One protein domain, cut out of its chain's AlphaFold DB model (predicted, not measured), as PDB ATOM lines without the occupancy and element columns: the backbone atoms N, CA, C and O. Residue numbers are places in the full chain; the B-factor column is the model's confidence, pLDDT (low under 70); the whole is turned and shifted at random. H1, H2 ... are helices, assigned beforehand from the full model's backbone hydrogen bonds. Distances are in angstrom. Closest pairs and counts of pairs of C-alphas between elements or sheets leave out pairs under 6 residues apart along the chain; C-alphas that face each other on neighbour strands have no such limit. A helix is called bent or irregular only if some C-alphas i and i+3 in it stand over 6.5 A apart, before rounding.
ATOM      1  N   HIS A 163     -35.241  57.927 -12.267       73.06
ATOM      2  CA  HIS A 163     -36.024  58.905 -11.482       73.06
ATOM      3  C   HIS A 163     -36.924  58.308 -10.385       73.06
ATOM      4  O   HIS A 163     -37.796  58.993  -9.859       73.06
ATOM      5  N   LEU A 164     -36.692  57.047 -10.029       81.50
ATOM      6  CA  LEU A 164     -37.415  56.326  -8.989       81.50
ATOM      7  C   LEU A 164     -37.010  56.838  -7.599       81.50
ATOM      8  O   LEU A 164     -35.816  56.972  -7.322       81.50
ATOM      9  N   THR A 165     -37.969  57.103  -6.708       87.75
ATOM     10  CA  THR A 165     -37.640  57.476  -5.320       87.75
ATOM     11  C   THR A 165     -37.559  56.246  -4.412       87.75
ATOM     12  O   THR A 165     -38.210  55.225  -4.649       87.75
ATOM     13  N   SER A 166     -36.772  56.334  -3.335       88.69
ATOM     14  CA  SER A 166     -36.730  55.282  -2.307       88.69
ATOM     15  C   SER A 166     -38.104  55.065  -1.678       88.69
ATOM     16  O   SER A 166     -38.512  53.929  -1.457       88.69
ATOM     17  N   GLU A 167     -38.848  56.147  -1.444       89.25
ATOM     18  CA  GLU A 167     -40.201  56.115  -0.884       89.25
ATOM     19  C   GLU A 167     -41.192  55.369  -1.780       89.25
ATOM     20  O   GLU A 167     -42.019  54.614  -1.273       89.25
ATOM     21  N   GLU A 168     -41.110  55.524  -3.105       89.00
ATOM     22  CA  GLU A 168     -41.948  54.777  -4.049       89.00
ATOM     23  C   GLU A 168     -41.697  53.265  -3.944       89.00
ATOM     24  O   GLU A 168     -42.653  52.492  -3.855       89.00
ATOM     25  N   ILE A 169     -40.431  52.835  -3.875       90.75
ATOM     26  CA  ILE A 169     -40.079  51.417  -3.698       90.75
ATOM     27  C   ILE A 169     -40.492  50.887  -2.325       90.75
ATOM     28  O   ILE A 169     -41.093  49.815  -2.240       90.75
ATOM     29  N   LEU A 170     -40.234  51.631  -1.248       90.88
ATOM     30  CA  LEU A 170     -40.642  51.227   0.098       90.88
ATOM     31  C   LEU A 170     -42.171  51.092   0.192       90.88
ATOM     32  O   LEU A 170     -42.662  50.127   0.772       90.88
ATOM     33  N   ASN A 171     -42.939  51.967  -0.468       89.75
ATOM     34  CA  ASN A 171     -44.394  51.823  -0.581       89.75
ATOM     35  C   ASN A 171     -44.821  50.544  -1.324       89.75
ATOM     36  O   ASN A 171     -45.770  49.887  -0.890       89.75
ATOM     37  N   VAL A 172     -44.131  50.156  -2.405       88.75
ATOM     38  CA  VAL A 172     -44.383  48.880  -3.108       88.75
ATOM     39  C   VAL A 172     -44.140  47.686  -2.177       88.75
ATOM     40  O   VAL A 172     -44.968  46.775  -2.116       88.75
ATOM     41  N   VAL A 173     -43.059  47.710  -1.391       89.69
ATOM     42  CA  VAL A 173     -42.746  46.655  -0.410       89.69
ATOM     43  C   VAL A 173     -43.800  46.576   0.693       89.69
ATOM     44  O   VAL A 173     -44.292  45.484   0.980       89.69
ATOM     45  N   VAL A 174     -44.226  47.712   1.256       88.81
ATOM     46  CA  VAL A 174     -45.310  47.742   2.254       88.81
ATOM     47  C   VAL A 174     -46.582  47.106   1.688       88.81
ATOM     48  O   VAL A 174     -47.161  46.233   2.329       88.81
ATOM     49  N   GLN A 175     -46.970  47.447   0.453       85.06
ATOM     50  CA  GLN A 175     -48.136  46.849  -0.210       85.06
ATOM     51  C   GLN A 175     -47.984  45.339  -0.469       85.06
ATOM     52  O   GLN A 175     -48.987  44.616  -0.452       85.06
ATOM     53  N   ALA A 176     -46.763  44.852  -0.715       84.81
ATOM     54  CA  ALA A 176     -46.451  43.431  -0.882       84.81
ATOM     55  C   ALA A 176     -46.448  42.644   0.449       84.81
ATOM     56  O   ALA A 176     -46.725  41.442   0.457       84.81
ATOM     57  N   SER A 177     -46.172  43.311   1.573       81.50
ATOM     58  CA  SER A 177     -45.940  42.700   2.888       81.50
ATOM     59  C   SER A 177     -47.223  42.316   3.660       81.50
ATOM     60  O   SER A 177     -47.638  42.959   4.621       81.50
ATOM     61  N   VAL A 178     -47.825  41.175   3.300       62.00
ATOM     62  CA  VAL A 178     -49.097  40.649   3.867       62.00
ATOM     63  C   VAL A 178     -49.135  40.551   5.410       62.00
ATOM     64  O   VAL A 178     -50.211  40.581   6.009       62.00
ATOM     65  N   ARG A 179     -47.982  40.425   6.083       67.00
ATOM     66  CA  ARG A 179     -47.905  40.355   7.558       67.00
ATOM     67  C   ARG A 179     -48.178  41.701   8.251       67.00
ATOM     68  O   ARG A 179     -48.593  41.689   9.406       67.00
ATOM     69  N   ILE A 180     -47.987  42.836   7.573       65.88
ATOM     70  CA  ILE A 180     -48.022  44.173   8.195       65.88
ATOM     71  C   ILE A 180     -49.449  44.720   8.304       65.88
ATOM     72  O   ILE A 180     -49.801  45.318   9.319       65.88
ATOM     73  N   ASP A 181     -50.311  44.422   7.327       62.78
ATOM     74  CA  ASP A 181     -51.726  44.832   7.329       62.78
ATOM     75  C   ASP A 181     -52.499  44.346   8.577       62.78
ATOM     76  O   ASP A 181     -53.482  44.964   8.987       62.78
ATOM     77  N   LYS A 182     -52.027  43.266   9.217       68.44
ATOM     78  CA  LYS A 182     -52.628  42.660  10.417       68.44
ATOM     79  C   LYS A 182     -52.248  43.344  11.740       68.44
ATOM     80  O   LYS A 182     -52.843  43.024  12.759       68.44
ATOM     81  N   MET A 183     -51.271  44.255  11.749       69.56
ATOM     82  CA  MET A 183     -50.669  44.802  12.977       69.56
ATOM     83  C   MET A 183     -51.000  46.289  13.160       69.56
ATOM     84  O   MET A 183     -50.138  47.164  13.081       69.56
ATOM     85  N   HIS A 184     -52.284  46.582  13.379       72.00
ATOM     86  CA  HIS A 184     -52.848  47.934  13.275       72.00
ATOM     87  C   HIS A 184     -52.174  48.963  14.204       72.00
ATOM     88  O   HIS A 184     -51.829  50.051  13.751       72.00
ATOM     89  N   SER A 185     -51.924  48.602  15.469       76.06
ATOM     90  CA  SER A 185     -51.310  49.488  16.477       76.06
ATOM     91  C   SER A 185     -49.810  49.732  16.262       76.06
ATOM     92  O   SER A 185     -49.281  50.745  16.703       76.06
ATOM     93  N   TYR A 186     -49.126  48.813  15.577       81.75
ATOM     94  CA  TYR A 186     -47.692  48.889  15.266       81.75
ATOM     95  C   TYR A 186     -47.418  49.649  13.957       81.75
ATOM     96  O   TYR A 186     -46.377  50.287  13.810       81.75
ATOM     97  N   ARG A 187     -48.379  49.637  13.022       83.56
ATOM     98  CA  ARG A 187     -48.296  50.289  11.709       83.56
ATOM     99  C   ARG A 187     -47.729  51.724  11.701       83.56
ATOM    100  O   ARG A 187     -46.892  51.966  10.833       83.56
ATOM    101  N   PRO A 188     -48.132  52.676  12.573       85.19
ATOM    102  CA  PRO A 188     -47.599  54.040  12.503       85.19
ATOM    103  C   PRO A 188     -46.104  54.103  12.844       85.19
ATOM    104  O   PRO A 188     -45.339  54.731  12.116       85.19
ATOM    105  N   GLU A 189     -45.673  53.395  13.891       85.62
ATOM    106  CA  GLU A 189     -44.266  53.336  14.307       85.62
ATOM    107  C   GLU A 189     -43.411  52.590  13.273       85.62
ATOM    108  O   GLU A 189     -42.330  53.039  12.895       85.62
ATOM    109  N   PHE A 190     -43.951  51.499  12.722       88.62
ATOM    110  CA  PHE A 190     -43.357  50.788  11.596       88.62
ATOM    111  C   PHE A 190     -43.124  51.704  10.383       88.62
ATOM    112  O   PHE A 190     -42.036  51.711   9.809       88.62
ATOM    113  N   GLN A 191     -44.136  52.483   9.984       88.94
ATOM    114  CA  GLN A 191     -44.021  53.402   8.853       88.94
ATOM    115  C   GLN A 191     -43.016  54.525   9.149       88.94
ATOM    116  O   GLN A 191     -42.204  54.835   8.281       88.94
ATOM    117  N   ARG A 192     -42.999  55.074  10.372       90.56
ATOM    118  CA  ARG A 192     -42.001  56.069  10.803       90.56
ATOM    119  C   ARG A 192     -40.569  55.555  10.622       90.56
ATOM    120  O   ARG A 192     -39.741  56.262  10.054       90.56
ATOM    121  N   LEU A 193     -40.288  54.327  11.064       90.81
ATOM    122  CA  LEU A 193     -38.958  53.720  10.951       90.81
ATOM    123  C   LEU A 193     -38.610  53.338   9.505       90.81
ATOM    124  O   LEU A 193     -37.512  53.645   9.042       90.81
ATOM    125  N   LEU A 194     -39.532  52.722   8.754       91.81
ATOM    126  CA  LEU A 194     -39.254  52.273   7.385       91.81
ATOM    127  C   LEU A 194     -39.053  53.437   6.401       91.81
ATOM    128  O   LEU A 194     -38.176  53.345   5.545       91.81
ATOM    129  N   PHE A 195     -39.843  54.511   6.508       92.44
ATOM    130  CA  PHE A 195     -39.739  55.684   5.628       92.44
ATOM    131  C   PHE A 195     -38.727  56.735   6.119       92.44
ATOM    132  O   PHE A 195     -38.544  57.754   5.450       92.44
ATOM    133  N   SER A 196     -38.043  56.484   7.241       93.44
ATOM    134  CA  SER A 196     -36.956  57.332   7.748       93.44
ATOM    135  C   SER A 196     -35.861  57.567   6.700       93.44
ATOM    136  O   SER A 196     -35.581  56.712   5.856       93.44
ATOM    137  N   THR A 197     -35.187  58.714   6.788       92.44
ATOM    138  CA  THR A 197     -34.037  59.050   5.932       92.44
ATOM    139  C   THR A 197     -32.931  57.996   6.017       92.44
ATOM    140  O   THR A 197     -32.370  57.623   4.989       92.44
ATOM    141  N   ALA A 198     -32.685  57.452   7.213       92.88
ATOM    142  CA  ALA A 198     -31.737  56.368   7.448       92.88
ATOM    143  C   ALA A 198     -32.099  55.092   6.666       92.88
ATOM    144  O   ALA A 198     -31.263  54.533   5.959       92.88
ATOM    145  N   SER A 199     -33.362  54.656   6.717       94.00
ATOM    146  CA  SER A 199     -33.827  53.473   5.980       94.00
ATOM    147  C   SER A 199     -33.827  53.688   4.457       94.00
ATOM    148  O   SER A 199     -33.453  52.792   3.696       94.00
ATOM    149  N   GLN A 200     -34.159  54.900   3.994       94.00
ATOM    150  CA  GLN A 200     -34.032  55.277   2.581       94.00
ATOM    151  C   GLN A 200     -32.572  55.254   2.091       94.00
ATOM    152  O   GLN A 200     -32.325  54.795   0.973       94.00
ATOM    153  N   ALA A 201     -31.619  55.704   2.915       93.50
ATOM    154  CA  ALA A 201     -30.187  55.642   2.625       93.50
ATOM    155  C   ALA A 201     -29.684  54.193   2.554       93.50
ATOM    156  O   ALA A 201     -29.064  53.812   1.564       93.50
ATOM    157  N   ILE A 202     -30.040  53.358   3.541       95.50
ATOM    158  CA  ILE A 202     -29.703  51.924   3.573       95.50
ATOM    159  C   ILE A 202     -30.160  51.224   2.288       95.50
ATOM    160  O   ILE A 202     -29.377  50.496   1.678       95.50
ATOM    161  N   LEU A 203     -31.396  51.470   1.835       95.06
ATOM    162  CA  LEU A 203     -31.911  50.922   0.577       95.06
ATOM    163  C   LEU A 203     -31.063  51.344  -0.637       95.06
ATOM    164  O   LEU A 203     -30.679  50.492  -1.440       95.06
ATOM    165  N   GLN A 204     -30.777  52.641  -0.784       94.31
ATOM    166  CA  GLN A 204     -30.025  53.161  -1.933       94.31
ATOM    167  C   GLN A 204     -28.588  52.641  -1.962       94.31
ATOM    168  O   GLN A 204     -28.120  52.185  -3.004       94.31
ATOM    169  N   ASP A 205     -27.909  52.661  -0.820       94.69
ATOM    170  CA  ASP A 205     -26.508  52.263  -0.731       94.69
ATOM    171  C   ASP A 205     -26.331  50.748  -0.861       94.69
ATOM    172  O   ASP A 205     -25.415  50.304  -1.550       94.69
ATOM    173  N   THR A 206     -27.246  49.945  -0.305       95.69
ATOM    174  CA  THR A 206     -27.258  48.486  -0.513       95.69
ATOM    175  C   THR A 206     -27.497  48.139  -1.985       95.69
ATOM    176  O   THR A 206     -26.814  47.276  -2.538       95.69
ATOM    177  N   PHE A 207     -28.429  48.833  -2.653       94.81
ATOM    178  CA  PHE A 207     -28.660  48.665  -4.090       94.81
ATOM    179  C   PHE A 207     -27.395  48.976  -4.902       94.81
ATOM    180  O   PHE A 207     -26.996  48.173  -5.749       94.81
ATOM    181  N   TRP A 208     -26.737  50.107  -4.629       94.12
ATOM    182  CA  TRP A 208     -25.532  50.504  -5.356       94.12
ATOM    183  C   TRP A 208     -24.325  49.618  -5.046       94.12
ATOM    184  O   TRP A 208     -23.583  49.277  -5.966       94.12
ATOM    185  N   TYR A 209     -24.163  49.167  -3.803       94.75
ATOM    186  CA  TYR A 209     -23.134  48.197  -3.432       94.75
ATOM    187  C   TYR A 209     -23.285  46.898  -4.231       94.75
ATOM    188  O   TYR A 209     -22.321  46.422  -4.833       94.75
ATOM    189  N   PHE A 210     -24.502  46.345  -4.279       94.06
ATOM    190  CA  PHE A 210     -24.780  45.103  -5.003       94.06
ATOM    191  C   PHE A 210     -24.649  45.288  -6.523       94.06
ATOM    192  O   PHE A 210     -24.160  44.405  -7.226       94.06
ATOM    193  N   PHE A 211     -25.013  46.467  -7.042       92.50
ATOM    194  CA  PHE A 211     -24.763  46.832  -8.436       92.50
ATOM    195  C   PHE A 211     -23.259  46.831  -8.769       92.50
ATOM    196  O   PHE A 211     -22.855  46.228  -9.765       92.50
ATOM    197  N   LEU A 212     -22.423  47.450  -7.929       91.81
ATOM    198  CA  LEU A 212     -20.965  47.431  -8.092       91.81
ATOM    199  C   LEU A 212     -20.412  45.999  -8.010       91.81
ATOM    200  O   LEU A 212     -19.603  45.605  -8.846       91.81
ATOM    201  N   GLU A 213     -20.895  45.180  -7.076       91.31
ATOM    202  CA  GLU A 213     -20.441  43.793  -6.921       91.31
ATOM    203  C   GLU A 213     -20.672  42.945  -8.185       91.31
ATOM    204  O   GLU A 213     -19.800  42.165  -8.586       91.31
ATOM    205  N   LYS A 214     -21.841  43.109  -8.823       88.69
ATOM    206  CA  LYS A 214     -22.270  42.296  -9.972       88.69
ATOM    207  C   LYS A 214     -21.827  42.845 -11.327       88.69
ATOM    208  O   LYS A 214     -21.515  42.043 -12.205       88.69
ATOM    209  N   PHE A 215     -21.789  44.165 -11.511       87.38
ATOM    210  CA  PHE A 215     -21.568  44.783 -12.826       87.38
ATOM    211  C   PHE A 215     -20.270  45.597 -12.924       87.38
ATOM    212  O   PHE A 215     -19.640  45.594 -13.979       87.38
ATOM    213  N   GLN A 216     -19.855  46.300 -11.863       86.69
ATOM    214  CA  GLN A 216     -18.745  47.268 -11.898       86.69
ATOM    215  C   GLN A 216     -17.932  47.233 -10.599       86.69
ATOM    216  O   GLN A 216     -18.098  48.081  -9.726       86.69
ATOM    217  N   LYS A 217     -17.048  46.236 -10.467       88.12
ATOM    218  CA  LYS A 217     -16.268  46.021  -9.239       88.12
ATOM    219  C   LYS A 217     -15.398  47.239  -8.916       88.12
ATOM    220  O   LYS A 217     -14.426  47.508  -9.619       88.12
ATOM    221  N   SER A 218     -15.730  47.927  -7.827       88.94
ATOM    222  CA  SER A 218     -14.979  49.063  -7.291       88.94
ATOM    223  C   SER A 218     -14.887  48.921  -5.767       88.94
ATOM    224  O   SER A 218     -15.796  49.361  -5.060       88.94
ATOM    225  N   PRO A 219     -13.829  48.275  -5.236       87.75
ATOM    226  CA  PRO A 219     -13.768  47.909  -3.821       87.75
ATOM    227  C   PRO A 219     -13.758  49.133  -2.894       87.75
ATOM    228  O   PRO A 219     -14.364  49.096  -1.827       87.75
ATOM    229  N   THR A 220     -13.139  50.239  -3.322       90.00
ATOM    230  CA  THR A 220     -13.110  51.501  -2.567       90.00
ATOM    231  C   THR A 220     -14.516  52.068  -2.368       90.00
ATOM    232  O   THR A 220     -14.903  52.378  -1.244       90.00
ATOM    233  N   GLU A 221     -15.316  52.142  -3.437       89.94
ATOM    234  CA  GLU A 221     -16.672  52.698  -3.343       89.94
ATOM    235  C   GLU A 221     -17.650  51.740  -2.668       89.94
ATOM    236  O   GLU A 221     -18.542  52.176  -1.946       89.94
ATOM    237  N   GLN A 222     -17.443  50.431  -2.817       92.81
ATOM    238  CA  GLN A 222     -18.169  49.427  -2.044       92.81
ATOM    239  C   GLN A 222     -17.920  49.585  -0.535       92.81
ATOM    240  O   GLN A 222     -18.880  49.577   0.234       92.81
ATOM    241  N   GLN A 223     -16.676  49.813  -0.100       93.81
ATOM    242  CA  GLN A 223     -16.379  50.069   1.314       93.81
ATOM    243  C   GLN A 223     -17.020  51.376   1.808       93.81
ATOM    244  O   GLN A 223     -17.582  51.409   2.901       93.81
ATOM    245  N   ASN A 224     -16.979  52.438   0.998       92.81
ATOM    246  CA  ASN A 224     -17.607  53.722   1.319       92.81
ATOM    247  C   ASN A 224     -19.130  53.590   1.503       92.81
ATOM    248  O   ASN A 224     -19.674  54.039   2.515       92.81
ATOM    249  N   LEU A 225     -19.808  52.914   0.569       93.88
ATOM    250  CA  LEU A 225     -21.241  52.622   0.652       93.88
ATOM    251  C   LEU A 225     -21.570  51.750   1.871       93.88
ATOM    252  O   LEU A 225     -22.496  52.072   2.609       93.88
ATOM    253  N   PHE A 226     -20.790  50.696   2.138       94.75
ATOM    254  CA  PHE A 226     -20.983  49.842   3.314       94.75
ATOM    255  C   PHE A 226     -20.845  50.623   4.630       94.75
ATOM    256  O   PHE A 226     -21.695  50.505   5.511       94.75
ATOM    257  N   ASN A 227     -19.826  51.482   4.751       94.81
ATOM    258  CA  ASN A 227     -19.644  52.339   5.925       94.81
ATOM    259  C   ASN A 227     -20.852  53.276   6.130       94.81
ATOM    260  O   ASN A 227     -21.295  53.474   7.265       94.81
ATOM    261  N   ARG A 228     -21.423  53.818   5.043       94.31
ATOM    262  CA  ARG A 228     -22.629  54.659   5.101       94.31
ATOM    263  C   ARG A 228     -23.882  53.863   5.477       94.31
ATOM    264  O   ARG A 228     -24.668  54.352   6.290       94.31
ATOM    265  N   VAL A 229     -24.043  52.632   4.985       95.25
ATOM    266  CA  VAL A 229     -25.109  51.706   5.421       95.25
ATOM    267  C   VAL A 229     -24.997  51.417   6.915       95.25
ATOM    268  O   VAL A 229     -25.984  51.561   7.631       95.25
ATOM    269  N   ALA A 230     -23.802  51.071   7.401       95.25
ATOM    270  CA  ALA A 230     -23.565  50.772   8.810       95.25
ATOM    271  C   ALA A 230     -23.891  51.973   9.715       95.25
ATOM    272  O   ALA A 230     -24.586  51.813  10.718       95.25
ATOM    273  N   HIS A 231     -23.464  53.184   9.336       94.44
ATOM    274  CA  HIS A 231     -23.786  54.403  10.081       94.44
ATOM    275  C   HIS A 231     -25.301  54.654  10.152       94.44
ATOM    276  O   HIS A 231     -25.843  54.814  11.243       94.44
ATOM    277  N   ASN A 232     -25.998  54.612   9.010       94.38
ATOM    278  CA  ASN A 232     -27.450  54.802   8.970       94.38
ATOM    279  C   ASN A 232     -28.208  53.694   9.720       94.38
ATOM    280  O   ASN A 232     -29.230  53.975  10.340       94.38
ATOM    281  N   TYR A 233     -27.721  52.451   9.711       94.44
ATOM    282  CA  TYR A 233     -28.344  51.365  10.470       94.44
ATOM    283  C   TYR A 233     -28.217  51.588  11.980       94.44
ATOM    284  O   TYR A 233     -29.195  51.429  12.705       94.44
ATOM    285  N   VAL A 234     -27.056  52.052  12.451       93.50
ATOM    286  CA  VAL A 234     -26.873  52.451  13.853       93.50
ATOM    287  C   VAL A 234     -27.786  53.629  14.223       93.50
ATOM    288  O   VAL A 234     -28.426  53.577  15.269       93.50
ATOM    289  N   SER A 235     -27.936  54.644  13.363       92.56
ATOM    290  CA  SER A 235     -28.919  55.722  13.576       92.56
ATOM    291  C   SER A 235     -30.351  55.184  13.688       92.56
ATOM    292  O   SER A 235     -31.051  55.506  14.644       92.56
ATOM    293  N   LEU A 236     -30.759  54.289  12.782       92.62
ATOM    294  CA  LEU A 236     -32.087  53.664  12.785       92.62
ATOM    295  C   LEU A 236     -32.356  52.837  14.058       92.62
ATOM    296  O   LEU A 236     -33.496  52.779  14.519       92.62
ATOM    297  N   LEU A 237     -31.323  52.216  14.639       91.06
ATOM    298  CA  LEU A 237     -31.414  51.510  15.922       91.06
ATOM    299  C   LEU A 237     -31.652  52.468  17.099       91.06
ATOM    300  O   LEU A 237     -32.425  52.133  17.997       91.06
ATOM    301  N   PHE A 238     -31.030  53.652  17.096       89.50
ATOM    302  CA  PHE A 238     -31.260  54.683  18.116       89.50
ATOM    303  C   PHE A 238     -32.617  55.387  17.957       89.50
ATOM    304  O   PHE A 238     -33.263  55.678  18.962       89.50
ATOM    305  N   ASP A 239     -33.089  55.580  16.721       86.88
ATOM    306  CA  ASP A 239     -34.409  56.151  16.406       86.88
ATOM    307  C   ASP A 239     -35.586  55.219  16.770       86.88
ATOM    308  O   ASP A 239     -36.753  55.623  16.697       86.88
ATOM    309  N   ALA A 240     -35.315  53.961  17.133       85.25
ATOM    310  CA  ALA A 240     -36.302  52.949  17.509       85.25
ATOM    311  C   ALA A 240     -36.527  52.903  19.035       85.25
ATOM    312  O   ALA A 240     -36.307  51.886  19.694       85.25
ATOM    313  N   ASN A 241     -36.986  54.026  19.599       76.94
ATOM    314  CA  ASN A 241     -37.120  54.243  21.046       76.94
ATOM    315  C   ASN A 241     -38.078  53.271  21.767       76.94
ATOM    316  O   ASN A 241     -37.919  53.053  22.966       76.94
ATOM    317  N   ASN A 242     -39.087  52.709  21.088       82.94
ATOM    318  CA  ASN A 242     -40.044  51.788  21.711       82.94
ATOM    319  C   ASN A 242     -39.537  50.330  21.637       82.94
ATOM    320  O   ASN A 242     -39.527  49.763  20.543       82.94
ATOM    321  N   PRO A 243     -39.180  49.677  22.763       81.50
ATOM    322  CA  PRO A 243     -38.544  48.357  22.744       81.50
ATOM    323  C   PRO A 243     -39.441  47.247  22.170       81.50
ATOM    324  O   PRO A 243     -38.955  46.387  21.439       81.50
ATOM    325  N   TYR A 244     -40.753  47.288  22.433       80.50
ATOM    326  CA  TYR A 244     -41.704  46.272  21.964       80.50
ATOM    327  C   TYR A 244     -41.852  46.285  20.432       80.50
ATOM    328  O   TYR A 244     -41.841  45.242  19.768       80.50
ATOM    329  N   PHE A 245     -41.944  47.483  19.850       82.81
ATOM    330  CA  PHE A 245     -42.018  47.648  18.400       82.81
ATOM    331  C   PHE A 245     -40.655  47.487  17.715       82.81
ATOM    332  O   PHE A 245     -40.602  46.893  16.638       82.81
ATOM    333  N   ARG A 246     -39.555  47.924  18.346       87.50
ATOM    334  CA  ARG A 246     -38.178  47.774  17.842       87.50
ATOM    335  C   ARG A 246     -37.840  46.318  17.537       87.50
ATOM    336  O   ARG A 246     -37.429  46.009  16.424       87.50
ATOM    337  N   ASP A 247     -38.045  45.408  18.486       87.94
ATOM    338  CA  ASP A 247     -37.635  44.009  18.309       87.94
ATOM    339  C   ASP A 247     -38.485  43.297  17.238       87.94
ATOM    340  O   ASP A 247     -38.006  42.404  16.536       87.94
ATOM    341  N   THR A 248     -39.734  43.734  17.057       87.94
ATOM    342  CA  THR A 248     -40.622  43.282  15.975       87.94
ATOM    343  C   THR A 248     -40.180  43.839  14.615       87.94
ATOM    344  O   THR A 248     -40.188  43.111  13.619       87.94
ATOM    345  N   PHE A 249     -39.743  45.101  14.574       89.31
ATOM    346  CA  PHE A 249     -39.200  45.765  13.388       89.31
ATOM    347  C   PHE A 249     -37.914  45.110  12.908       89.31
ATOM    348  O   PHE A 249     -37.853  44.668  11.763       89.31
ATOM    349  N   LEU A 250     -36.921  44.956  13.783       90.12
ATOM    350  CA  LEU A 250     -35.605  44.422  13.420       90.12
ATOM    351  C   LEU A 250     -35.663  42.964  12.939       90.12
ATOM    352  O   LEU A 250     -34.906  42.589  12.049       90.12
ATOM    353  N   LYS A 251     -36.623  42.161  13.423       89.25
ATOM    354  CA  LYS A 251     -36.888  40.809  12.888       89.25
ATOM    355  C   LYS A 251     -37.423  40.819  11.448       89.25
ATOM    356  O   LYS A 251     -37.192  39.871  10.703       89.25
ATOM    357  N   GLN A 252     -38.158  41.858  11.046       88.88
ATOM    358  CA  GLN A 252     -38.765  41.973   9.712       88.88
ATOM    359  C   GLN A 252     -37.900  42.782   8.731       88.88
ATOM    360  O   GLN A 252     -37.955  42.545   7.521       88.88
ATOM    361  N   TYR A 253     -37.087  43.707   9.242       92.25
ATOM    362  CA  TYR A 253     -36.326  44.688   8.473       92.25
ATOM    363  C   TYR A 253     -35.402  44.091   7.387       92.25
ATOM    364  O   TYR A 253     -35.489  44.559   6.248       92.25
ATOM    365  N   PRO A 254     -34.619  43.014   7.629       93.44
ATOM    366  CA  PRO A 254     -33.794  42.397   6.587       93.44
ATOM    367  C   PRO A 254     -34.610  41.895   5.391       93.44
ATOM    368  O   PRO A 254     -34.224  42.082   4.237       93.44
ATOM    369  N   THR A 255     -35.779  41.306   5.648       92.12
ATOM    370  CA  THR A 255     -36.687  40.826   4.596       92.12
ATOM    371  C   THR A 255     -37.237  41.990   3.773       92.12
ATOM    372  O   THR A 255     -37.305  41.897   2.548       92.12
ATOM    373  N   LEU A 256     -37.591  43.100   4.426       92.62
ATOM    374  CA  LEU A 256     -38.132  44.295   3.773       92.62
ATOM    375  C   LEU A 256     -37.084  44.993   2.898       92.62
ATOM    376  O   LEU A 256     -37.379  45.316   1.749       92.62
ATOM    377  N   ILE A 257     -35.852  45.162   3.389       94.81
ATOM    378  CA  ILE A 257     -34.756  45.739   2.595       94.81
ATOM    379  C   ILE A 257     -34.366  44.811   1.434       94.81
ATOM    380  O   ILE A 257     -34.190  45.290   0.316       94.81
ATOM    381  N   SER A 258     -34.344  43.489   1.637       94.38
ATOM    382  CA  SER A 258     -34.106  42.523   0.549       94.38
ATOM    383  C   SER A 258     -35.161  42.626  -0.562       94.38
ATOM    384  O   SER A 258     -34.828  42.661  -1.749       94.38
ATOM    385  N   GLN A 259     -36.442  42.724  -0.184       93.50
ATOM    386  CA  GLN A 259     -37.551  42.948  -1.116       93.50
ATOM    387  C   GLN A 259     -37.425  44.293  -1.835       93.50
ATOM    388  O   GLN A 259     -37.628  44.354  -3.047       93.50
ATOM    389  N   ALA A 260     -37.058  45.353  -1.113       93.88
ATOM    390  CA  ALA A 260     -36.889  46.695  -1.659       93.88
ATOM    391  C   ALA A 260     -35.765  46.748  -2.701       93.88
ATOM    392  O   ALA A 260     -35.991  47.216  -3.813       93.88
ATOM    393  N   VAL A 261     -34.586  46.197  -2.395       94.44
ATOM    394  CA  VAL A 261     -33.456  46.124  -3.338       94.44
ATOM    395  C   VAL A 261     -33.853  45.344  -4.597       94.44
ATOM    396  O   VAL A 261     -33.641  45.828  -5.710       94.44
ATOM    397  N   TYR A 262     -34.507  44.185  -4.452       93.12
ATOM    398  CA  TYR A 262     -35.003  43.402  -5.592       93.12
ATOM    399  C   TYR A 262     -36.042  44.163  -6.442       93.12
ATOM    400  O   TYR A 262     -35.967  44.145  -7.676       93.12
ATOM    401  N   ALA A 263     -36.985  44.862  -5.803       91.38
ATOM    402  CA  ALA A 263     -37.976  45.692  -6.485       91.38
ATOM    403  C   ALA A 263     -37.312  46.842  -7.259       91.38
ATOM    404  O   ALA A 263     -37.651  47.059  -8.425       91.38
ATOM    405  N   THR A 264     -36.310  47.508  -6.672       91.50
ATOM    406  CA  THR A 264     -35.496  48.527  -7.352       91.50
ATOM    407  C   THR A 264     -34.868  47.964  -8.626       91.50
ATOM    408  O   THR A 264     -35.067  48.539  -9.693       91.50
ATOM    409  N   PHE A 265     -34.206  46.799  -8.583       90.50
ATOM    410  CA  PHE A 265     -33.656  46.168  -9.796       90.50
ATOM    411  C   PHE A 265     -34.728  45.905 -10.867       90.50
ATOM    412  O   PHE A 265     -34.514  46.216 -12.042       90.50
ATOM    413  N   CYS A 266     -35.904  45.404 -10.476       88.06
ATOM    414  CA  CYS A 266     -37.011  45.142 -11.399       88.06
ATOM    415  C   CYS A 266     -37.609  46.422 -12.017       88.06
ATOM    416  O   CYS A 266     -38.027  46.408 -13.177       88.06
ATOM    417  N   HIS A 267     -37.652  47.526 -11.268       85.56
ATOM    418  CA  HIS A 267     -38.169  48.815 -11.734       85.56
ATOM    419  C   HIS A 267     -37.152  49.584 -12.591       85.56
ATOM    420  O   HIS A 267     -37.515  50.108 -13.646       85.56
ATOM    421  N   CYS A 268     -35.884  49.617 -12.174       85.94
ATOM    422  CA  CYS A 268     -34.795  50.304 -12.867       85.94
ATOM    423  C   CYS A 268     -34.393  49.604 -14.176       85.94
ATOM    424  O   CYS A 268     -34.169  50.272 -15.188       85.94
ATOM    425  N   PHE A 269     -34.331  48.265 -14.181       86.44
ATOM    426  CA  PHE A 269     -33.783  47.475 -15.291       86.44
ATOM    427  C   PHE A 269     -34.747  46.388 -15.804       86.44
ATOM    428  O   PHE A 269     -34.415  45.198 -15.803       86.44
ATOM    429  N   PRO A 270     -35.940  46.759 -16.315       81.06
ATOM    430  CA  PRO A 270     -36.941  45.800 -16.781       81.06
ATOM    431  C   PRO A 270     -36.494  44.954 -17.984       81.06
ATOM    432  O   PRO A 270     -37.142  43.956 -18.295       81.06
ATOM    433  N   ASP A 271     -35.422  45.345 -18.679       76.62
ATOM    434  CA  ASP A 271     -34.859  44.593 -19.805       76.62
ATOM    435  C   ASP A 271     -33.790  43.568 -19.377       76.62
ATOM    436  O   ASP A 271     -33.594  42.576 -20.078       76.62
ATOM    437  N   SER A 272     -33.198  43.719 -18.182       82.69
ATOM    438  CA  SER A 272     -32.308  42.722 -17.554       82.69
ATOM    439  C   SER A 272     -33.045  41.648 -16.741       82.69
ATOM    440  O   SER A 272     -32.389  40.774 -16.183       82.69
ATOM    441  N   TYR A 273     -34.385  41.638 -16.691       79.75
ATOM    442  CA  TYR A 273     -35.165  40.728 -15.827       79.75
ATOM    443  C   TYR A 273     -34.798  39.234 -15.957       79.75
ATOM    444  O   TYR A 273     -34.878  38.491 -14.985       79.75
ATOM    445  N   THR A 274     -34.319  38.784 -17.123       77.00
ATOM    446  CA  THR A 274     -33.836  37.401 -17.320       77.00
ATOM    447  C   THR A 274     -32.610  37.026 -16.475       77.00
ATOM    448  O   THR A 274     -32.309  35.843 -16.360       77.00
ATOM    449  N   GLN A 275     -31.900  38.003 -15.909       81.62
ATOM    450  CA  GLN A 275     -30.754  37.818 -15.011       81.62
ATOM    451  C   GLN A 275     -31.193  37.705 -13.539       81.62
ATOM    452  O   GLN A 275     -30.489  37.108 -12.730       81.62
ATOM    453  N   PHE A 276     -32.384  38.207 -13.191       84.69
ATOM    454  CA  PHE A 276     -32.903  38.283 -11.819       84.69
ATOM    455  C   PHE A 276     -33.586  36.971 -11.369       84.69
ATOM    456  O   PHE A 276     -34.708  36.966 -10.853       84.69
ATOM    457  N   GLY A 277     -32.909  35.842 -11.617       84.56
ATOM    458  CA  GLY A 277     -33.351  34.486 -11.269       84.56
ATOM    459  C   GLY A 277     -33.152  34.118  -9.791       84.56
ATOM    460  O   GLY A 277     -32.869  34.978  -8.964       84.56
ATOM    461  N   GLU A 278     -33.277  32.824  -9.456       88.31
ATOM    462  CA  GLU A 278     -33.184  32.321  -8.067       88.31
ATOM    463  C   GLU A 278     -31.895  32.770  -7.362       88.31
ATOM    464  O   GLU A 278     -31.961  33.433  -6.333       88.31
ATOM    465  N   LYS A 279     -30.731  32.515  -7.979       89.81
ATOM    466  CA  LYS A 279     -29.415  32.867  -7.416       89.81
ATOM    467  C   LYS A 279     -29.290  34.354  -7.075       89.81
ATOM    468  O   LYS A 279     -28.797  34.689  -6.012       89.81
ATOM    469  N   PHE A 280     -29.783  35.233  -7.947       90.81
ATOM    470  CA  PHE A 280     -29.746  36.684  -7.740       90.81
ATOM    471  C   PHE A 280     -30.579  37.107  -6.518       90.81
ATOM    472  O   PHE A 280     -30.205  38.026  -5.795       90.81
ATOM    473  N   LYS A 281     -31.700  36.416  -6.256       91.38
ATOM    474  CA  LYS A 281     -32.528  36.633  -5.060       91.38
ATOM    475  C   LYS A 281     -31.830  36.113  -3.805       91.38
ATOM    476  O   LYS A 281     -31.774  36.842  -2.821       91.38
ATOM    477  N   ASP A 282     -31.276  34.897  -3.849       92.31
ATOM    478  CA  ASP A 282     -30.508  34.328  -2.732       92.31
ATOM    479  C   ASP A 282     -29.315  35.225  -2.353       92.31
ATOM    480  O   ASP A 282     -29.104  35.484  -1.173       92.31
ATOM    481  N   GLU A 283     -28.586  35.767  -3.334       93.25
ATOM    482  CA  GLU A 283     -27.455  36.680  -3.119       93.25
ATOM    483  C   GLU A 283     -27.864  38.007  -2.452       93.25
ATOM    484  O   GLU A 283     -27.204  38.431  -1.504       93.25
ATOM    485  N   ILE A 284     -28.964  38.643  -2.888       93.94
ATOM    486  CA  ILE A 284     -29.484  39.872  -2.252       93.94
ATOM    487  C   ILE A 284     -29.870  39.601  -0.796       93.94
ATOM    488  O   ILE A 284     -29.488  40.356   0.096       93.94
ATOM    489  N   VAL A 285     -30.621  38.523  -0.549       93.88
ATOM    490  CA  VAL A 285     -31.054  38.155   0.805       93.88
ATOM    491  C   VAL A 285     -29.838  37.848   1.679       93.88
ATOM    492  O   VAL A 285     -29.748  38.359   2.792       93.88
ATOM    493  N   PHE A 286     -28.883  37.061   1.180       94.25
ATOM    494  CA  PHE A 286     -27.658  36.732   1.903       94.25
ATOM    495  C   PHE A 286     -26.869  37.986   2.301       94.25
ATOM    496  O   PHE A 286     -26.493  38.104   3.467       94.25
ATOM    497  N   LEU A 287     -26.676  38.938   1.381       94.38
ATOM    498  CA  LEU A 287     -25.985  40.199   1.663       94.38
ATOM    499  C   LEU A 287     -26.688  40.987   2.781       94.38
ATOM    500  O   LEU A 287     -26.071  41.335   3.786       94.38
ATOM    501  N   VAL A 288     -27.993  41.229   2.624       94.56
ATOM    502  CA  VAL A 288     -28.782  42.072   3.534       94.56
ATOM    503  C   VAL A 288     -28.890  41.466   4.935       94.56
ATOM    504  O   VAL A 288     -28.737  42.180   5.925       94.56
ATOM    505  N   PHE A 289     -29.120  40.155   5.044       94.12
ATOM    506  CA  PHE A 289     -29.143  39.475   6.343       94.12
ATOM    507  C   PHE A 289     -27.756  39.481   6.999       94.12
ATOM    508  O   PHE A 289     -27.645  39.843   8.169       94.12
ATOM    509  N   SER A 290     -26.689  39.199   6.246       93.25
ATOM    510  CA  SER A 290     -25.319  39.241   6.782       93.25
ATOM    511  C   SER A 290     -24.962  40.610   7.370       93.25
ATOM    512  O   SER A 290     -24.289  40.676   8.392       93.25
ATOM    513  N   TRP A 291     -25.436  41.704   6.767       93.19
ATOM    514  CA  TRP A 291     -25.185  43.065   7.253       93.19
ATOM    515  C   TRP A 291     -26.035  43.475   8.460       93.19
ATOM    516  O   TRP A 291     -25.532  44.144   9.359       93.19
ATOM    517  N   ILE A 292     -27.323  43.121   8.475       91.62
ATOM    518  CA  ILE A 292     -28.280  43.623   9.478       91.62
ATOM    519  C   ILE A 292     -28.325  42.724  10.720       91.62
ATOM    520  O   ILE A 292     -28.474  43.223  11.837       91.62
ATOM    521  N   THR A 293     -28.211  41.404  10.540       89.44
ATOM    522  CA  THR A 293     -28.365  40.406  11.614       89.44
ATOM    523  C   THR A 293     -27.112  39.575  11.878       89.44
ATOM    524  O   THR A 293     -27.071  38.874  12.886       89.44
ATOM    525  N   GLY A 294     -26.108  39.612  10.996       89.81
ATOM    526  CA  GLY A 294     -24.879  38.821  11.131       89.81
ATOM    527  C   GLY A 294     -25.064  37.307  10.953       89.81
ATOM    528  O   GLY A 294     -24.116  36.555  11.164       89.81
ATOM    529  N   ILE A 295     -26.262  36.846  10.570       89.06
ATOM    530  CA  ILE A 295     -26.587  35.421  10.404       89.06
ATOM    531  C   ILE A 295     -26.952  35.083   8.959       89.06
ATOM    532  O   ILE A 295     -27.509  35.900   8.225       89.06
ATOM    533  N   HIS A 296     -26.692  33.835   8.563       85.31
ATOM    534  CA  HIS A 296     -27.122  33.325   7.266       85.31
ATOM    535  C   HIS A 296     -28.656  33.137   7.253       85.31
ATOM    536  O   HIS A 296     -29.193  32.473   8.145       85.31
ATOM    537  N   PRO A 297     -29.385  33.672   6.257       88.50
ATOM    538  CA  PRO A 297     -30.832  33.490   6.141       88.50
ATOM    539  C   PRO A 297     -31.199  32.033   5.809       88.50
ATOM    540  O   PRO A 297     -30.395  31.324   5.195       88.50
ATOM    541  N   PRO A 298     -32.428  31.573   6.110       84.38
ATOM    542  CA  PRO A 298     -32.926  30.310   5.579       84.38
ATOM    543  C   PRO A 298     -32.888  30.313   4.037       84.38
ATOM    544  O   PRO A 298     -33.288  31.311   3.421       84.38
ATOM    545  N   PRO A 299     -32.428  29.224   3.392       83.44
ATOM    546  CA  PRO A 299     -32.349  29.156   1.937       83.44
ATOM    547  C   PRO A 299     -33.738  29.332   1.318       83.44
ATOM    548  O   PRO A 299     -34.724  28.812   1.841       83.44
ATOM    549  N   ARG A 300     -33.825  30.042   0.186       85.00
ATOM    550  CA  ARG A 300     -35.083  30.265  -0.552       85.00
ATOM    551  C   ARG A 300     -36.192  30.992   0.230       85.00
ATOM    552  O   ARG A 300     -37.336  30.980  -0.216       85.00
ATOM    553  N   CYS A 301     -35.900  31.703   1.324       85.00
ATOM    554  CA  CYS A 301     -36.914  32.500   2.046       85.00
ATOM    555  C   CYS A 301     -37.588  33.599   1.187       85.00
ATOM    556  O   CYS A 301     -38.674  34.075   1.521       85.00
ATOM    557  N   TRP A 302     -37.019  33.941   0.022       85.69
ATOM    558  CA  TRP A 302     -37.685  34.746  -1.007       85.69
ATOM    559  C   TRP A 302     -38.937  34.093  -1.618       85.69
ATOM    560  O   TRP A 302     -39.713  34.776  -2.279       85.69
ATOM    561  N   MET A 303     -39.184  32.796  -1.402       86.94
ATOM    562  CA  MET A 303     -40.419  32.126  -1.832       86.94
ATOM    563  C   MET A 303     -41.667  32.631  -1.093       86.94
ATOM    564  O   MET A 303     -42.758  32.564  -1.649       86.94
ATOM    565  N   GLU A 304     -41.521  33.193   0.113       84.25
ATOM    566  CA  GLU A 304     -42.631  33.814   0.858       84.25
ATOM    567  C   GLU A 304     -43.060  35.183   0.286       84.25
ATOM    568  O   GLU A 304     -44.000  35.806   0.787       84.25
ATOM    569  N   TRP A 305     -42.353  35.714  -0.717       88.75
ATOM    570  CA  TRP A 305     -42.560  37.077  -1.203       88.75
ATOM    571  C   TRP A 305     -43.728  37.176  -2.191       88.75
ATOM    572  O   TRP A 305     -43.877  36.368  -3.108       88.75
ATOM    573  N   ASN A 306     -44.531  38.237  -2.067       83.75
ATOM    574  CA  ASN A 306     -45.621  38.511  -3.004       83.75
ATOM    575  C   ASN A 306     -45.092  39.158  -4.299       83.75
ATOM    576  O   ASN A 306     -45.105  40.380  -4.460       83.75
ATOM    577  N   PHE A 307     -44.641  38.322  -5.234       83.19
ATOM    578  CA  PHE A 307     -44.108  38.769  -6.523       83.19
ATOM    579  C   PHE A 307     -45.117  39.529  -7.400       83.19
ATOM    580  O   PHE A 307     -44.699  40.377  -8.179       83.19
ATOM    581  N   GLU A 308     -46.427  39.285  -7.274       77.56
ATOM    582  CA  GLU A 308     -47.451  39.977  -8.082       77.56
ATOM    583  C   GLU A 308     -47.546  41.476  -7.772       77.56
ATOM    584  O   GLU A 308     -47.918  42.276  -8.634       77.56
ATOM    585  N   LYS A 309     -47.226  41.845  -6.526       79.81
ATOM    586  CA  LYS A 309     -47.172  43.234  -6.063       79.81
ATOM    587  C   LYS A 309     -45.763  43.825  -6.138       79.81
ATOM    588  O   LYS A 309     -45.640  45.019  -6.383       79.81
ATOM    589  N   LEU A 310     -44.732  43.006  -5.919       80.56
ATOM    590  CA  LEU A 310     -43.328  43.434  -5.870       80.56
ATOM    591  C   LEU A 310     -42.713  43.663  -7.263       80.56
ATOM    592  O   LEU A 310     -41.825  44.499  -7.417       80.56
ATOM    593  N   GLU A 311     -43.168  42.927  -8.280       83.50
ATOM    594  CA  GLU A 311     -42.734  43.103  -9.667       83.50
ATOM    595  C   GLU A 311     -43.706  44.012 -10.446       83.50
ATOM    596  O   GLU A 311     -44.929  43.875 -10.332       83.50
ATOM    597  N   PRO A 312     -43.220  44.907 -11.327       74.75
ATOM    598  CA  PRO A 312     -44.107  45.736 -12.129       74.75
ATOM    599  C   PRO A 312     -44.889  44.868 -13.130       74.75
ATOM    600  O   PRO A 312     -44.292  44.218 -13.988       74.75
ATOM    601  N   ARG A 313     -46.232  44.924 -13.057       60.56
ATOM    602  CA  ARG A 313     -47.258  44.036 -13.678       60.56
ATOM    603  C   ARG A 313     -47.061  43.531 -15.123       60.56
ATOM    604  O   ARG A 313     -47.789  42.644 -15.546       60.56
ATOM    605  N   ASN A 314     -46.144  44.096 -15.907       58.75
ATOM    606  CA  ASN A 314     -45.886  43.721 -17.303       58.75
ATOM    607  C   ASN A 314     -44.472  43.150 -17.550       58.75
ATOM    608  O   ASN A 314     -44.129  42.883 -18.701       58.75
ATOM    609  N   ILE A 315     -43.632  42.983 -16.519       64.69
ATOM    610  CA  ILE A 315     -42.225  42.582 -16.692       64.69
ATOM    611  C   ILE A 315     -42.091  41.138 -17.198       64.69
ATOM    612  O   ILE A 315     -41.416  40.906 -18.202       64.69
ATOM    613  N   ARG A 316     -42.838  40.195 -16.605       57.75
ATOM    614  CA  ARG A 316     -42.894  38.786 -17.031       57.75
ATOM    615  C   ARG A 316     -43.394  38.661 -18.468       57.75
ATOM    616  O   ARG A 316     -42.707  38.100 -19.314       57.75
ATOM    617  N   THR A 317     -44.518  39.305 -18.786       54.34
ATOM    618  CA  THR A 317     -45.093  39.312 -20.139       54.34
ATOM    619  C   THR A 317     -44.149  39.945 -21.168       54.34
ATOM    620  O   THR A 317     -44.021  39.428 -22.275       54.34
ATOM    621  N   LYS A 318     -43.428  41.025 -20.826       56.62
ATOM    622  CA  LYS A 318     -42.419  41.631 -21.716       56.62
ATOM    623  C   LYS A 318     -41.231  40.691 -21.946       56.62
ATOM    624  O   LYS A 318     -40.808  40.534 -23.091       56.62
ATOM    625  N   ALA A 319     -40.723  40.040 -20.898       57.47
ATOM    626  CA  ALA A 319     -39.647  39.055 -21.004       57.47
ATOM    627  C   ALA A 319     -40.068  37.841 -21.856       57.47
ATOM    628  O   ALA A 319     -39.322  37.408 -22.734       57.47
ATOM    629  N   GLU A 320     -41.293  37.342 -21.682       56.94
ATOM    630  CA  GLU A 320     -41.878  36.283 -22.511       56.94
ATOM    631  C   GLU A 320     -42.051  36.703 -23.974       56.94
ATOM    632  O   GLU A 320     -41.715  35.931 -24.873       56.94
ATOM    633  N   ILE A 321     -42.526  37.926 -24.240       58.59
ATOM    634  CA  ILE A 321     -42.648  38.466 -25.601       58.59
ATOM    635  C   ILE A 321     -41.261  38.595 -26.244       58.59
ATOM    636  O   ILE A 321     -41.092  38.162 -27.386       58.59
ATOM    637  N   MET A 322     -40.245  39.089 -25.526       57.75
ATOM    638  CA  MET A 322     -38.865  39.133 -26.029       57.75
ATOM    639  C   MET A 322     -38.312  37.732 -26.309       57.75
ATOM    640  O   MET A 322     -37.755  37.500 -27.381       57.75
ATOM    641  N   ASN A 323     -38.520  36.765 -25.413       58.16
ATOM    642  CA  ASN A 323     -38.051  35.390 -25.601       58.16
ATOM    643  C   ASN A 323     -38.783  34.664 -26.745       58.16
ATOM    644  O   ASN A 323     -38.153  33.941 -27.518       58.16
ATOM    645  N   ARG A 324     -40.090  34.904 -26.934       54.66
ATOM    646  CA  ARG A 324     -40.841  34.442 -28.119       54.66
ATOM    647  C   ARG A 324     -40.374  35.128 -29.405       54.66
ATOM    648  O   ARG A 324     -40.374  34.490 -30.452       54.66
ATOM    649  N   SER A 325     -39.956  36.390 -29.334       52.84
ATOM    650  CA  SER A 325     -39.427  37.136 -30.483       52.84
ATOM    651  C   SER A 325     -38.060  36.604 -30.911       52.84
ATOM    652  O   SER A 325     -37.885  36.298 -32.086       52.84
TER     653      SER A 325
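AT A GLANCE: This is residues 163 to 325 of the 484 residues of an uncharacterized protein of Pomacea canaliculata (UniProt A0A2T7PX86). What is the main shape? A cluster of mostly crossed helices is built round H5b, the second arm of the long bent helix H5, with H1, H3 and H6 packed on it. H4 folds back along H3 as a hairpin, H2 and H5a lie towards one end, and H9 runs off at the other end, touching no helix. What is it made of? The printed part has 163 residues with nine named helices, H1 to H9 in chain order, and no named strand; its class is all helix. It is compact, with a radius of gyration of the C-alphas of 15.9 A, and spans 54 by 41 by 33 A.

HOW THE PARTS SIT: Which helix is the hub? H5, residues 243 to 268, touches four other helices. By its hydrogen bonds it was assigned as one helix, but it is bent, with C-alphas 251 and 254 7.2 A apart; its arms H5a, residues 243 to 251, and H5b, residues 254 to 268, stand at a steep tilt of 51 degrees. What touches H5b? H6, residues 278 to 292, touches it opposite ways at a steep tilt of 48 degrees, the closest C-alphas being those of Ser 258 and Val 285, 5.3 A apart. H1, residues 166 to 176, touches it opposite ways at a steep tilt of 66 degrees, closest at the C-alphas of Val 173 and Ala 260, 6.0 A. H3, residues 197 to 215, touches it with residues 203 to 207 alone, closest at the C-alphas of Phe 207 and Val 261, 5.5 A. What follows outward? H4, residues 219 to 238, forms a helical hairpin with H3 at a shallow tilt of 24 degrees, closest at the C-alphas of Ala 198 and Asn 232, 4.8 A. H2, residues 187 to 194, only just touches H5a, with 3 pairs of C-alphas within 8 A, the closest being Phe 190 and Phe 249, 6.8 A. H7, residues 301 to 304, only just touches H6, with 3 such pairs, closest at Lys 281 and Trp 302, 6.8 A; H8, residues 307 to 310, touches H1, closest at the C-alphas of Ala 176 and Lys 309, 5.2 A. How do the backbones run? Every O i to N i+4 pair is within hydrogen-bond range in H1, H2, H3, H4, H5b, H6 and H9, residues 315 to 325; H5a has 4 of 5, and H7 and H8 are too short for such a pair.

IN THESE COORDINATES: Where are the anchors? H1 begins at C-alpha 166, (-36.730, 55.282, -2.307), and H9 ends at C-alpha 325, (-39.427, 37.136, -30.483). Which elements are longest? From first to last C-alpha, H4 measures 28.9 A, H3 26.7 A, H6 21.4 A and H5b 21.0 A.

THE WHOLE: How large is it, and is it cut? The two C-alphas farthest apart, those of Pro 243 and Ser 325, are 54.4 A apart; the printed part has no cut, and no link is long. Where is confidence low? Residues 178 to 183 and 313 to 325 have pLDDT under 70.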